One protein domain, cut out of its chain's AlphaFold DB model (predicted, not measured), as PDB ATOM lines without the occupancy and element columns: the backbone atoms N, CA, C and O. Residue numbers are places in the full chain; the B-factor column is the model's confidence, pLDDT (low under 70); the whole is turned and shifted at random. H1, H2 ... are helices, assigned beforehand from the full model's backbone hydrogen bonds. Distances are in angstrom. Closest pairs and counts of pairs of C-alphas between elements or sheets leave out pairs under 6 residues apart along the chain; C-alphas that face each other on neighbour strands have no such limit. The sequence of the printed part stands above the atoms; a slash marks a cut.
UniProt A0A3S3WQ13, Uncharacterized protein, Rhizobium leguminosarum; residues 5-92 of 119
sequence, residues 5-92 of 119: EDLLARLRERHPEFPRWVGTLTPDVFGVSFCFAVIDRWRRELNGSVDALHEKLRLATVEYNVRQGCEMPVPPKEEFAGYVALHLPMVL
ATOM      1  N   GLU A   5     -13.440  29.147   9.186       89.56
ATOM      2  CA  GLU A   5     -13.042  30.421   9.778       89.56
ATOM      3  C   GLU A   5     -14.223  31.391   9.844       89.56
ATOM      4  O   GLU A   5     -14.401  32.052  10.868       89.56
ATOM      5  N   ASP A   6     -15.080  31.421   8.817       92.81
ATOM      6  CA  ASP A   6     -16.320  32.207   8.846       92.81
ATOM      7  C   ASP A   6     -17.255  31.696   9.952       92.81
ATOM      8  O   ASP A   6     -17.883  32.480  10.666       92.81
ATOM      9  N   LEU A   7     -17.328  30.375  10.141       92.94
ATOM     10  CA  LEU A   7     -18.122  29.776  11.218       92.94
ATOM     11  C   LEU A   7     -17.575  30.143  12.596       92.94
ATOM     12  O   LEU A   7     -18.350  30.460  13.497       92.94
ATOM     13  N   LEU A   8     -16.253  30.137  12.763       92.50
ATOM     14  CA  LEU A   8     -15.607  30.567  13.999       92.50
ATOM     15  C   LEU A   8     -15.834  32.046  14.293       92.50
ATOM     16  O   LEU A   8     -16.110  32.402  15.440       92.50
ATOM     17  N   ALA A   9     -15.718  32.905  13.280       93.50
ATOM     18  CA  ALA A   9     -15.983  34.330  13.422       93.50
ATOM     19  C   ALA A   9     -17.425  34.559  13.896       93.50
ATOM     20  O   ALA A   9     -17.644  35.229  14.905       93.50
ATOM     21  N   ARG A  10     -18.392  33.893  13.255       94.12
ATOM     22  CA  ARG A  10     -19.812  33.957  13.632       94.12
ATOM     23  C   ARG A  10     -20.090  33.391  15.019       94.12
ATOM     24  O   ARG A  10     -20.920  33.940  15.739       94.12
ATOM     25  N   LEU A  11     -19.419  32.304  15.406       94.19
ATOM     26  CA  LEU A  11     -19.542  31.727  16.744       94.19
ATOM     27  C   LEU A  11     -19.107  32.742  17.809       94.19
ATOM     28  O   LEU A  11     -19.823  32.937  18.786       94.19
ATOM     29  N   ARG A  12     -17.965  33.408  17.604       92.62
ATOM     30  CA  ARG A  12     -17.431  34.424  18.527       92.62
ATOM     31  C   ARG A  12     -18.292  35.682  18.579       92.62
ATOM     32  O   ARG A  12     -18.461  36.251  19.648       92.62
ATOM     33  N   GLU A  13     -18.841  36.099  17.445       94.69
ATOM     34  CA  GLU A  13     -19.765  37.233  17.378       94.69
ATOM     35  C   GLU A  13     -21.066  36.936  18.135       94.69
ATOM     36  O   GLU A  13     -21.553  37.764  18.901       94.69
ATOM     37  N   ARG A  14     -21.611  35.727  17.961       93.44
ATOM     38  CA  ARG A  14     -22.838  35.292  18.636       93.44
ATOM     39  C   ARG A  14     -22.634  35.041  20.129       93.44
ATOM     40  O   ARG A  14     -23.544  35.307  20.909       93.44
ATOM     41  N   HIS A  15     -21.465  34.529  20.508       93.56
ATOM     42  CA  HIS A  15     -21.126  34.139  21.877       93.56
ATOM     43  C   HIS A  15     -19.783  34.769  22.291       93.56
ATOM     44  O   HIS A  15     -18.751  34.097  22.240       93.56
ATOM     45  N   PRO A  16     -19.761  36.045  22.727       91.56
ATOM     46  CA  PRO A  16     -18.515  36.752  23.055       91.56
ATOM     47  C   PRO A  16     -17.674  36.092  24.157       91.56
ATOM     48  O   PRO A  16     -16.448  36.143  24.115       91.56
ATOM     49  N   GLU A  17     -18.317  35.410  25.108       89.38
ATOM     50  CA  GLU A  17     -17.648  34.686  26.202       89.38
ATOM     51  C   GLU A  17     -17.045  33.341  25.764       89.38
ATOM     52  O   GLU A  17     -16.315  32.700  26.526       89.38
ATOM     53  N   PHE A  18     -17.314  32.903  24.529       91.69
ATOM     54  CA  PHE A  18     -16.884  31.606  24.018       91.69
ATOM     55  C   PHE A  18     -15.375  31.348  24.172       91.69
ATOM     56  O   PHE A  18     -15.033  30.289  24.700       91.69
ATOM     57  N   PRO A  19     -14.454  32.267  23.796       90.81
ATOM     58  CA  PRO A  19     -13.014  32.025  23.916       90.81
ATOM     59  C   PRO A  19     -12.570  31.765  25.358       90.81
ATOM     60  O   PRO A  19     -11.753  30.879  25.612       90.81
ATOM     61  N   ARG A  20     -13.141  32.504  26.317       89.50
ATOM     62  CA  ARG A  20     -12.877  32.294  27.743       89.50
ATOM     63  C   ARG A  20     -13.433  30.949  28.187       89.50
ATOM     64  O   ARG A  20     -12.731  30.191  28.847       89.50
ATOM     65  N   TRP A  21     -14.671  30.646  27.806       91.56
ATOM     66  CA  TRP A  21     -15.352  29.414  28.184       91.56
ATOM     67  C   TRP A  21     -14.602  28.169  27.687       91.56
ATOM     68  O   TRP A  21     -14.285  27.288  28.490       91.56
ATOM     69  N   VAL A  22     -14.232  28.125  26.401       91.50
ATOM     70  CA  VAL A  22     -13.508  26.987  25.804       91.50
ATOM     71  C   VAL A  22     -12.094  26.847  26.370       91.50
ATOM     72  O   VAL A  22     -11.636  25.727  26.588       91.50
ATOM     73  N   GLY A  23     -11.440  27.963  26.711       89.56
ATOM     74  CA  GLY A  23     -10.138  27.957  27.381       89.56
ATOM     75  C   GLY A  23     -10.166  27.296  28.762       89.56
ATOM     76  O   GLY A  23      -9.143  26.810  29.233       89.56
ATOM     77  N   THR A  24     -11.336  27.217  29.407       88.00
ATOM     78  CA  THR A  24     -11.488  26.446  30.650       88.00
ATOM     79  C   THR A  24     -11.755  24.959  30.424       88.00
ATOM     80  O   THR A  24     -11.705  24.198  31.388       88.00
ATOM     81  N   LEU A  25     -12.112  24.547  29.203       86.00
ATOM     82  CA  LEU A  25     -12.506  23.176  28.858       86.00
ATOM     83  C   LEU A  25     -11.319  22.323  28.423       86.00
ATOM     84  O   LEU A  25     -11.225  21.162  28.816       86.00
ATOM     85  N   THR A  26     -10.428  22.881  27.609       84.69
ATOM     86  CA  THR A  26      -9.318  22.139  27.011       84.69
ATOM     87  C   THR A  26      -8.123  23.057  26.743       84.69
ATOM     88  O   THR A  26      -8.318  24.238  26.447       84.69
ATOM     89  N   PRO A  27      -6.881  22.541  26.810       84.44
ATOM     90  CA  PRO A  27      -5.721  23.249  26.276       84.44
ATOM     91  C   PRO A  27      -5.731  23.327  24.737       84.44
ATOM     92  O   PRO A  27      -5.169  24.268  24.183       84.44
ATOM     93  N   ASP A  28      -6.397  22.396  24.039       87.56
ATOM     94  CA  ASP A  28      -6.589  22.453  22.580       87.56
ATOM     95  C   ASP A  28      -7.806  23.315  22.215       87.56
ATOM     96  O   ASP A  28      -8.861  22.849  21.773       87.56
ATOM     97  N   VAL A  29      -7.666  24.619  22.438       87.62
ATOM     98  CA  VAL A  29      -8.725  25.590  22.150       87.62
ATOM     99  C   VAL A  29      -9.085  25.599  20.667       87.62
ATOM    100  O   VAL A  29     -10.249  25.806  20.327       87.62
ATOM    101  N   PHE A  30      -8.117  25.382  19.776       86.44
ATOM    102  CA  PHE A  30      -8.326  25.505  18.338       86.44
ATOM    103  C   PHE A  30      -9.205  24.371  17.796       86.44
ATOM    104  O   PHE A  30     -10.274  24.656  17.251       86.44
ATOM    105  N   GLY A  31      -8.825  23.109  18.026       88.38
ATOM    106  CA  GLY A  31      -9.589  21.951  17.547       88.38
ATOM    107  C   GLY A  31     -11.000  21.895  18.137       88.38
ATOM    108  O   GLY A  31     -11.989  21.668  17.430       88.38
ATOM    109  N   VAL A  32     -11.137  22.217  19.424       92.12
ATOM    110  CA  VAL A  32     -12.454  22.241  20.076       92.12
ATOM    111  C   VAL A  32     -13.307  23.417  19.601       92.12
ATOM    112  O   VAL A  32     -14.519  23.263  19.430       92.12
ATOM    113  N   SER A  33     -12.708  24.573  19.293       93.38
ATOM    114  CA  SER A  33     -13.458  25.691  18.706       93.38
ATOM    115  C   SER A  33     -14.070  25.338  17.358       93.38
ATOM    116  O   SER A  33     -15.211  25.717  17.089       93.38
ATOM    117  N   PHE A  34     -13.355  24.569  16.540       92.62
ATOM    118  CA  PHE A  34     -13.866  24.085  15.259       92.62
ATOM    119  C   PHE A  34     -15.093  23.198  15.465       92.62
ATOM    120  O   PHE A  34     -16.117  23.395  14.811       92.62
ATOM    121  N   CYS A  35     -15.039  22.292  16.444       95.06
ATOM    122  CA  CYS A  35     -16.179  21.451  16.802       95.06
ATOM    123  C   CYS A  35     -17.407  22.295  17.174       95.06
ATOM    124  O   CYS A  35     -18.487  22.090  16.617       95.06
ATOM    125  N   PHE A  36     -17.250  23.279  18.065       95.62
ATOM    126  CA  PHE A  36     -18.362  24.142  18.479       95.62
ATOM    127  C   PHE A  36     -18.914  25.001  17.342       95.62
ATOM    128  O   PHE A  36     -20.127  25.195  17.289       95.62
ATOM    129  N   ALA A  37     -18.076  25.465  16.414       95.62
ATOM    130  CA  ALA A  37     -18.522  26.240  15.258       95.62
ATOM    131  C   ALA A  37     -19.431  25.415  14.330       95.62
ATOM    132  O   ALA A  37     -20.501  25.880  13.928       95.62
ATOM    133  N   VAL A  38     -19.059  24.158  14.055       94.75
ATOM    134  CA  VAL A  38     -19.888  23.220  13.280       94.75
ATOM    135  C   VAL A  38     -21.203  22.926  14.004       94.75
ATOM    136  O   VAL A  38     -22.281  22.992  13.406       94.75
ATOM    137  N   ILE A  39     -21.140  22.640  15.306       95.88
ATOM    138  CA  ILE A  39     -22.336  22.349  16.100       95.88
ATOM    139  C   ILE A  39     -23.277  23.559  16.102       95.88
ATOM    140  O   ILE A  39     -24.452  23.424  15.769       95.88
ATOM    141  N   ASP A  40     -22.778  24.754  16.407       95.38
ATOM    142  CA  ASP A  40     -23.592  25.968  16.477       95.38
ATOM    143  C   ASP A  40     -24.249  26.321  15.135       95.38
ATOM    144  O   ASP A  40     -25.397  26.775  15.101       95.38
ATOM    145  N   ARG A  41     -23.563  26.043  14.018       94.94
ATOM    146  CA  ARG A  41     -24.086  26.293  12.673       94.94
ATOM    147  C   ARG A  41     -25.198  25.331  12.266       94.94
ATOM    148  O   ARG A  41     -26.193  25.786  11.701       94.94
ATOM    149  N   TRP A  42     -25.023  24.028  12.496       95.12
ATOM    150  CA  TRP A  42     -25.865  22.996  11.871       95.12
ATOM    151  C   TRP A  42     -26.736  22.200  12.838       95.12
ATOM    152  O   TRP A  42     -27.610  21.461  12.389       95.12
ATOM    153  N   ARG A  43     -26.579  22.359  14.158       93.56
ATOM    154  CA  ARG A  43     -27.348  21.582  15.148       93.56
ATOM    155  C   ARG A  43     -28.857  21.697  14.957       93.56
ATOM    156  O   ARG A  43     -29.553  20.703  15.133       93.56
ATOM    157  N   ARG A  44     -29.365  22.879  14.590       91.31
ATOM    158  CA  ARG A  44     -30.803  23.085  14.324       91.31
ATOM    159  C   ARG A  44     -31.263  22.407  13.035       91.31
ATOM    160  O   ARG A  44     -32.299  21.763  13.044       91.31
ATOM    161  N   GLU A  45     -30.491  22.527  11.958       93.81
ATOM    162  CA  GLU A  45     -30.829  21.945  10.648       93.81
ATOM    163  C   GLU A  45     -30.783  20.411  10.667       93.81
ATOM    164  O   GLU A  45     -31.557  19.755   9.979       93.81
ATOM    165  N   LEU A  46     -29.893  19.837  11.479       93.62
ATOM    166  CA  LEU A  46     -29.668  18.393  11.570       93.62
ATOM    167  C   LEU A  46     -30.372  17.741  12.769       93.62
ATOM    168  O   LEU A  46     -30.024  16.621  13.143       93.62
ATOM    169  N   ASN A  47     -31.326  18.434  13.404       91.31
ATOM    170  CA  ASN A  47     -32.064  17.960  14.586       91.31
ATOM    171  C   ASN A  47     -31.160  17.436  15.721       91.31
ATOM    172  O   ASN A  47     -31.530  16.529  16.462       91.31
ATOM    173  N   GLY A  48     -29.950  17.983  15.850       86.88
ATOM    174  CA  GLY A  48     -28.967  17.551  16.842       86.88
ATOM    175  C   GLY A  48     -28.376  16.155  16.622       86.88
ATOM    176  O   GLY A  48     -27.753  15.637  17.546       86.88
ATOM    177  N   SER A  49     -28.533  15.552  15.438       95.00
ATOM    178  CA  SER A  49     -27.924  14.260  15.109       95.00
ATOM    179  C   SER A  49     -26.397  14.340  15.186       95.00
ATOM    180  O   SER A  49     -25.763  15.040  14.393       95.00
ATOM    181  N   VAL A  50     -25.810  13.609  16.138       95.06
ATOM    182  CA  VAL A  50     -24.354  13.552  16.340       95.06
ATOM    183  C   VAL A  50     -23.660  13.037  15.084       95.06
ATOM    184  O   VAL A  50     -22.664  13.614  14.668       95.06
ATOM    185  N   ASP A  51     -24.210  12.006  14.448       96.12
ATOM    186  CA  ASP A  51     -23.663  11.376  13.244       96.12
ATOM    187  C   ASP A  51     -23.575  12.372  12.089       96.12
ATOM    188  O   ASP A  51     -22.525  12.533  11.469       96.12
ATOM    189  N   ALA A  52     -24.668  13.094  11.837       96.06
ATOM    190  CA  ALA A  52     -24.718  14.071  10.759       96.06
ATOM    191  C   ALA A  52     -23.808  15.277  11.043       96.06
ATOM    192  O   ALA A  52     -23.155  15.792  10.136       96.06
ATOM    193  N   LEU A  53     -23.742  15.725  12.300       96.38
ATOM    194  CA  LEU A  53     -22.854  16.809  12.719       96.38
ATOM    195  C   LEU A  53     -21.376  16.409  12.640       96.38
ATOM    196  O   LEU A  53     -20.549  17.224  12.236       96.38
ATOM    197  N   HIS A  54     -21.047  15.166  12.988       96.88
ATOM    198  CA  HIS A  54     -19.686  14.641  12.905       96.88
ATOM    199  C   HIS A  54     -19.225  14.539  11.452       96.88
ATOM    200  O   HIS A  54     -18.119  14.962  11.130       96.88
ATOM    201  N   GLU A  55     -20.105  14.108  10.544       96.00
ATOM    202  CA  GLU A  55     -19.792  14.110   9.113       96.00
ATOM    203  C   GLU A  55     -19.596  15.536   8.571       96.00
ATOM    204  O   GLU A  55     -18.671  15.781   7.795       96.00
ATOM    205  N   LYS A  56     -20.392  16.516   9.026       95.25
ATOM    206  CA  LYS A  56     -20.152  17.933   8.690       95.25
ATOM    207  C   LYS A  56     -18.795  18.421   9.185       95.25
ATOM    208  O   LYS A  56     -18.102  19.106   8.437       95.25
ATOM    209  N   LEU A  57     -18.403  18.047  10.403       94.94
ATOM    210  CA  LEU A  57     -17.083  18.373  10.940       94.94
ATOM    211  C   LEU A  57     -15.970  17.748  10.099       94.94
ATOM    212  O   LEU A  57     -14.998  18.432   9.776       94.94
ATOM    213  N   ARG A  58     -16.124  16.478   9.708       95.00
ATOM    214  CA  ARG A  58     -15.149  15.766   8.878       95.00
ATOM    215  C   ARG A  58     -14.940  16.468   7.542       95.00
ATOM    216  O   ARG A  58     -13.801  16.738   7.175       95.00
ATOM    217  N   LEU A  59     -16.024  16.815   6.851       94.50
ATOM    218  CA  LEU A  59     -15.958  17.513   5.565       94.50
ATOM    219  C   LEU A  59     -15.312  18.897   5.694       94.50
ATOM    220  O   LEU A  59     -14.402  19.212   4.931       94.50
ATOM    221  N   ALA A  60     -15.724  19.691   6.687       92.75
ATOM    222  CA  ALA A  60     -15.164  21.025   6.907       92.75
ATOM    223  C   ALA A  60     -13.674  20.978   7.294       92.75
ATOM    224  O   ALA A  60     -12.891  21.831   6.882       92.75
ATOM    225  N   THR A  61     -13.265  19.955   8.048       92.31
ATOM    226  CA  THR A  61     -11.859  19.732   8.417       92.31
ATOM    227  C   THR A  61     -11.018  19.335   7.208       92.31
ATOM    228  O   THR A  61      -9.926  19.863   7.030       92.31
ATOM    229  N   VAL A  62     -11.528  18.450   6.344       93.88
ATOM    230  CA  VAL A  62     -10.846  18.074   5.096       93.88
ATOM    231  C   VAL A  62     -10.663  19.292   4.190       93.88
ATOM    232  O   VAL A  62      -9.564  19.513   3.690       93.88
ATOM    233  N   GLU A  63     -11.702  20.111   4.018       92.75
ATOM    234  CA  GLU A  63     -11.622  21.348   3.232       92.75
ATOM    235  C   GLU A  63     -10.565  22.312   3.792       92.75
ATOM    236  O   GLU A  63      -9.722  22.821   3.049       92.75
ATOM    237  N   TYR A  64     -10.568  22.518   5.111       91.25
ATOM    238  CA  TYR A  64      -9.587  23.358   5.791       91.25
ATOM    239  C   TYR A  64      -8.153  22.841   5.605       91.25
ATOM    240  O   TYR A  64      -7.279  23.606   5.202       91.25
ATOM    241  N   ASN A  65      -7.931  21.544   5.832       92.88
ATOM    242  CA  ASN A  65      -6.630  20.888   5.691       92.88
ATOM    243  C   ASN A  65      -6.060  21.038   4.279       92.88
ATOM    244  O   ASN A  65      -4.901  21.417   4.115       92.88
ATOM    245  N   VAL A  66      -6.894  20.819   3.256       93.50
ATOM    246  CA  VAL A  66      -6.501  20.988   1.850       93.50
ATOM    247  C   VAL A  66      -6.105  22.433   1.560       93.50
ATOM    248  O   VAL A  66      -5.084  22.673   0.920       93.50
ATOM    249  N   ARG A  67      -6.885  23.409   2.034       91.81
ATOM    250  CA  ARG A  67      -6.624  24.825   1.753       91.81
ATOM    251  C   ARG A  67      -5.398  25.364   2.491       91.81
ATOM    252  O   ARG A  67      -4.674  26.176   1.926       91.81
ATOM    253  N   GLN A  68      -5.191  24.951   3.739       90.31
ATOM    254  CA  GLN A  68      -4.111  25.462   4.589       90.31
ATOM    255  C   GLN A  68      -2.826  24.627   4.507       90.31
ATOM    256  O   GLN A  68      -1.821  25.000   5.106       90.31
ATOM    257  N   GLY A  69      -2.837  23.504   3.779       91.75
ATOM    258  CA  GLY A  69      -1.687  22.605   3.690       91.75
ATOM    259  C   GLY A  69      -1.316  21.989   5.042       91.75
ATOM    260  O   GLY A  69      -0.135  21.806   5.330       91.75
ATOM    261  N   CYS A  70      -2.312  21.715   5.887       90.50
ATOM    262  CA  CYS A  70      -2.123  21.162   7.225       90.50
ATOM    263  C   CYS A  70      -2.887  19.849   7.413       90.50
ATOM    264  O   CYS A  70      -3.759  19.502   6.621       90.50
ATOM    265  N   GLU A  71      -2.590  19.139   8.499       88.31
ATOM    266  CA  GLU A  71      -3.266  17.896   8.866       88.31
ATOM    267  C   GLU A  71      -3.833  18.011  10.281       88.31
ATOM    268  O   GLU A  71      -3.276  17.525  11.262       88.31
ATOM    269  N   MET A  72      -4.949  18.725  10.397       88.06
ATOM    270  CA  MET A  72      -5.692  18.792  11.643       88.06
ATOM    271  C   MET A  72      -6.545  17.524  11.797       88.06
ATOM    272  O   MET A  72      -7.299  17.183  10.873       88.06
ATOM    273  N   PRO A  73      -6.452  16.824  12.940       90.56
ATOM    274  CA  PRO A  73      -7.236  15.626  13.183       90.56
ATOM    275  C   PRO A  73      -8.705  15.972  13.454       90.56
ATOM    276  O   PRO A  73      -9.026  16.989  14.069       90.56
ATOM    277  N   VAL A  74      -9.602  15.081  13.035       92.12
ATOM    278  CA  VAL A  74     -11.012  15.112  13.444       92.12
ATOM    279  C   VAL A  74     -11.146  14.255  14.702       92.12
ATOM    280  O   VAL A  74     -10.713  13.099  14.672       92.12
ATOM    281  N   PRO A  75     -11.745  14.758  15.798       93.62
ATOM    282  CA  PRO A  75     -11.923  13.960  17.002       93.62
ATOM    283  C   PRO A  75     -12.815  12.740  16.733       93.62
ATOM    284  O   PRO A  75     -13.713  12.792  15.876       93.62
ATOM    285  N   PRO A  76     -12.617  11.635  17.470       94.62
ATOM    286  CA  PRO A  76     -13.495  10.481  17.387       94.62
ATOM    287  C   PRO A  76     -14.932  10.869  17.751       94.62
ATOM    288  O   PRO A  76     -15.191  11.783  18.537       94.62
ATOM    289  N   LYS A  77     -15.893  10.142  17.183       94.25
ATOM    290  CA  LYS A  77     -17.324  10.447  17.315       94.25
ATOM    291  C   LYS A  77     -17.802  10.507  18.770       94.25
ATOM    292  O   LYS A  77     -18.632  11.347  19.099       94.25
ATOM    293  N   GLU A  78     -17.286   9.636  19.634       93.06
ATOM    294  CA  GLU A  78     -17.634   9.600  21.062       93.06
ATOM    295  C   GLU A  78     -17.214  10.880  21.789       93.06
ATOM    296  O   GLU A  78     -17.992  11.459  22.547       93.06
ATOM    297  N   GLU A  79     -16.009  11.371  21.503       92.62
ATOM    298  CA  GLU A  79     -15.517  12.640  22.034       92.62
ATOM    299  C   GLU A  79     -16.350  13.810  21.497       92.62
ATOM    300  O   GLU A  79     -16.815  14.661  22.258       92.62
ATOM    301  N   PHE A  80     -16.640  13.797  20.192       94.44
ATOM    302  CA  PHE A  80     -17.477  14.810  19.559       94.44
ATOM    303  C   PHE A  80     -18.903  14.847  20.129       94.44
ATOM    304  O   PHE A  80     -19.455  15.928  20.338       94.44
ATOM    305  N   ALA A  81     -19.491  13.694  20.458       93.25
ATOM    306  CA  ALA A  81     -20.782  13.620  21.144       93.25
ATOM    307  C   ALA A  81     -20.749  14.357  22.494       93.25
ATOM    308  O   ALA A  81     -21.708  15.046  22.856       93.25
ATOM    309  N   GLY A  82     -19.621  14.276  23.207       92.44
ATOM    310  CA  GLY A  82     -19.360  15.064  24.408       92.44
ATOM    311  C   GLY A  82     -19.432  16.571  24.147       92.44
ATOM    312  O   GLY A  82     -20.106  17.290  24.886       92.44
ATOM    313  N   TYR A  83     -18.821  17.056  23.064       93.19
ATOM    314  CA  TYR A  83     -18.904  18.470  22.675       93.19
ATOM    315  C   TYR A  83     -20.323  18.896  22.272       93.19
ATOM    316  O   TYR A  83     -20.769  19.979  22.654       93.19
ATOM    317  N   VAL A  84     -21.082  18.032  21.589       93.88
ATOM    318  CA  VAL A  84     -22.498  18.287  21.261       93.88
ATOM    319  C   VAL A  84     -23.338  18.478  22.527       93.88
ATOM    320  O   VAL A  84     -24.158  19.399  22.586       93.88
ATOM    321  N   ALA A  85     -23.117  17.662  23.562       91.25
ATOM    322  CA  ALA A  85     -23.804  17.801  24.848       91.25
ATOM    323  C   ALA A  85     -23.431  19.104  25.583       91.25
ATOM    324  O   ALA A  85     -24.257  19.684  26.290       91.25
ATOM    325  N   LEU A  86     -22.206  19.592  25.380       91.56
ATOM    326  CA  LEU A  86     -21.700  20.834  25.960       91.56
ATOM    327  C   LEU A  86     -22.116  22.103  25.194       91.56
ATOM    328  O   LEU A  86     -21.875  23.206  25.685       91.56
ATOM    329  N   HIS A  87     -22.784  21.983  24.041       91.75
ATOM    330  CA  HIS A  87     -23.221  23.141  23.244       91.75
ATOM    331  C   HIS A  87     -24.185  24.056  23.997       91.75
ATOM    332  O   HIS A  87     -23.968  25.262  24.037       91.75
ATOM    333  N   LEU A  88     -25.219  23.511  24.642       90.06
ATOM    334  CA  LEU A  88     -26.166  24.331  25.404       90.06
ATOM    335  C   LEU A  88     -25.493  25.042  26.600       90.06
ATOM    336  O   LEU A  88     -25.696  26.244  26.753       90.06
ATOM    337  N   PRO A  89     -24.672  24.358  27.419       89.94
ATOM    338  CA  PRO A  89     -23.839  25.012  28.427       89.94
ATOM    339  C   PRO A  89     -23.001  26.169  27.898       89.94
ATOM    340  O   PRO A  89     -22.990  27.231  28.513       89.94
ATOM    341  N   MET A  90     -22.341  25.971  26.755       92.75
ATOM    342  CA  MET A  90     -21.542  26.998  26.093       92.75
ATOM    343  C   MET A  90     -22.405  28.205  25.708       92.75
ATOM    344  O   MET A  90     -22.079  29.327  26.084       92.75
ATOM    345  N   VAL A  91     -23.554  27.976  25.063       89.12
ATOM    346  CA  VAL A  91     -24.496  29.040  24.659       89.12
ATOM    347  C   VAL A  91     -25.005  29.839  25.863       89.12
ATOM    348  O   VAL A  91     -25.185  31.049  25.780       89.12
ATOM    349  N   LEU A  92     -25.239  29.175  26.996       87.75
ATOM    350  CA  LEU A  92     -25.706  29.814  28.229       87.75
ATOM    351  C   LEU A  92     -24.565  30.367  29.094       87.75
ATOM    352  O   LEU A  92     -24.826  30.868  30.186       87.75
TER     353      LEU A  92
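Overview. This is residues 5 to 92 of the 119 residues of an uncharacterized protein of Rhizobium leguminosarum (UniProt A0A3S3WQ13). The longest helix, H4, crosses a core helix, H3, on which H1, H2 and H5 also pack. The 88 printed residues, with five named helices in order H1 to H5 and no named strand, are all helix in class, compact with a radius of gyration of the C-alphas of 12.1 A, spanning 34 by 25 by 22 A.

Arrangement. H4, residues 50 to 68, touches H3, residues 29 to 42, with 53 to 57 alone, at a steep tilt of 56 degrees; C-alphas 38 and 57 are closest, 6.1 A. H5, residues 77 to 91, touches H3 at 76 degrees, about perpendicular; C-alphas 39 and 84 are closest, 6.6 A. H1, residues 5 to 14, touches H3, closest at C-alphas 8 and 37, 5.4 A. H2, residues 18 to 23, forms a hairpin with H3. Every O i to N i+4 pair is within hydrogen-bond range in H1 to H4, 9 of 11 in H5.

Along the chain. H4, 26.3 A long, begins at C-alpha 50 (-24.354, 13.552, 16.340); H5, 21.2 A, ends at C-alpha 91 (-24.496, 29.040, 24.659).

Size, cuts and confidence. The printed part has no cut and no long link; no printed residue is under pLDDT 70.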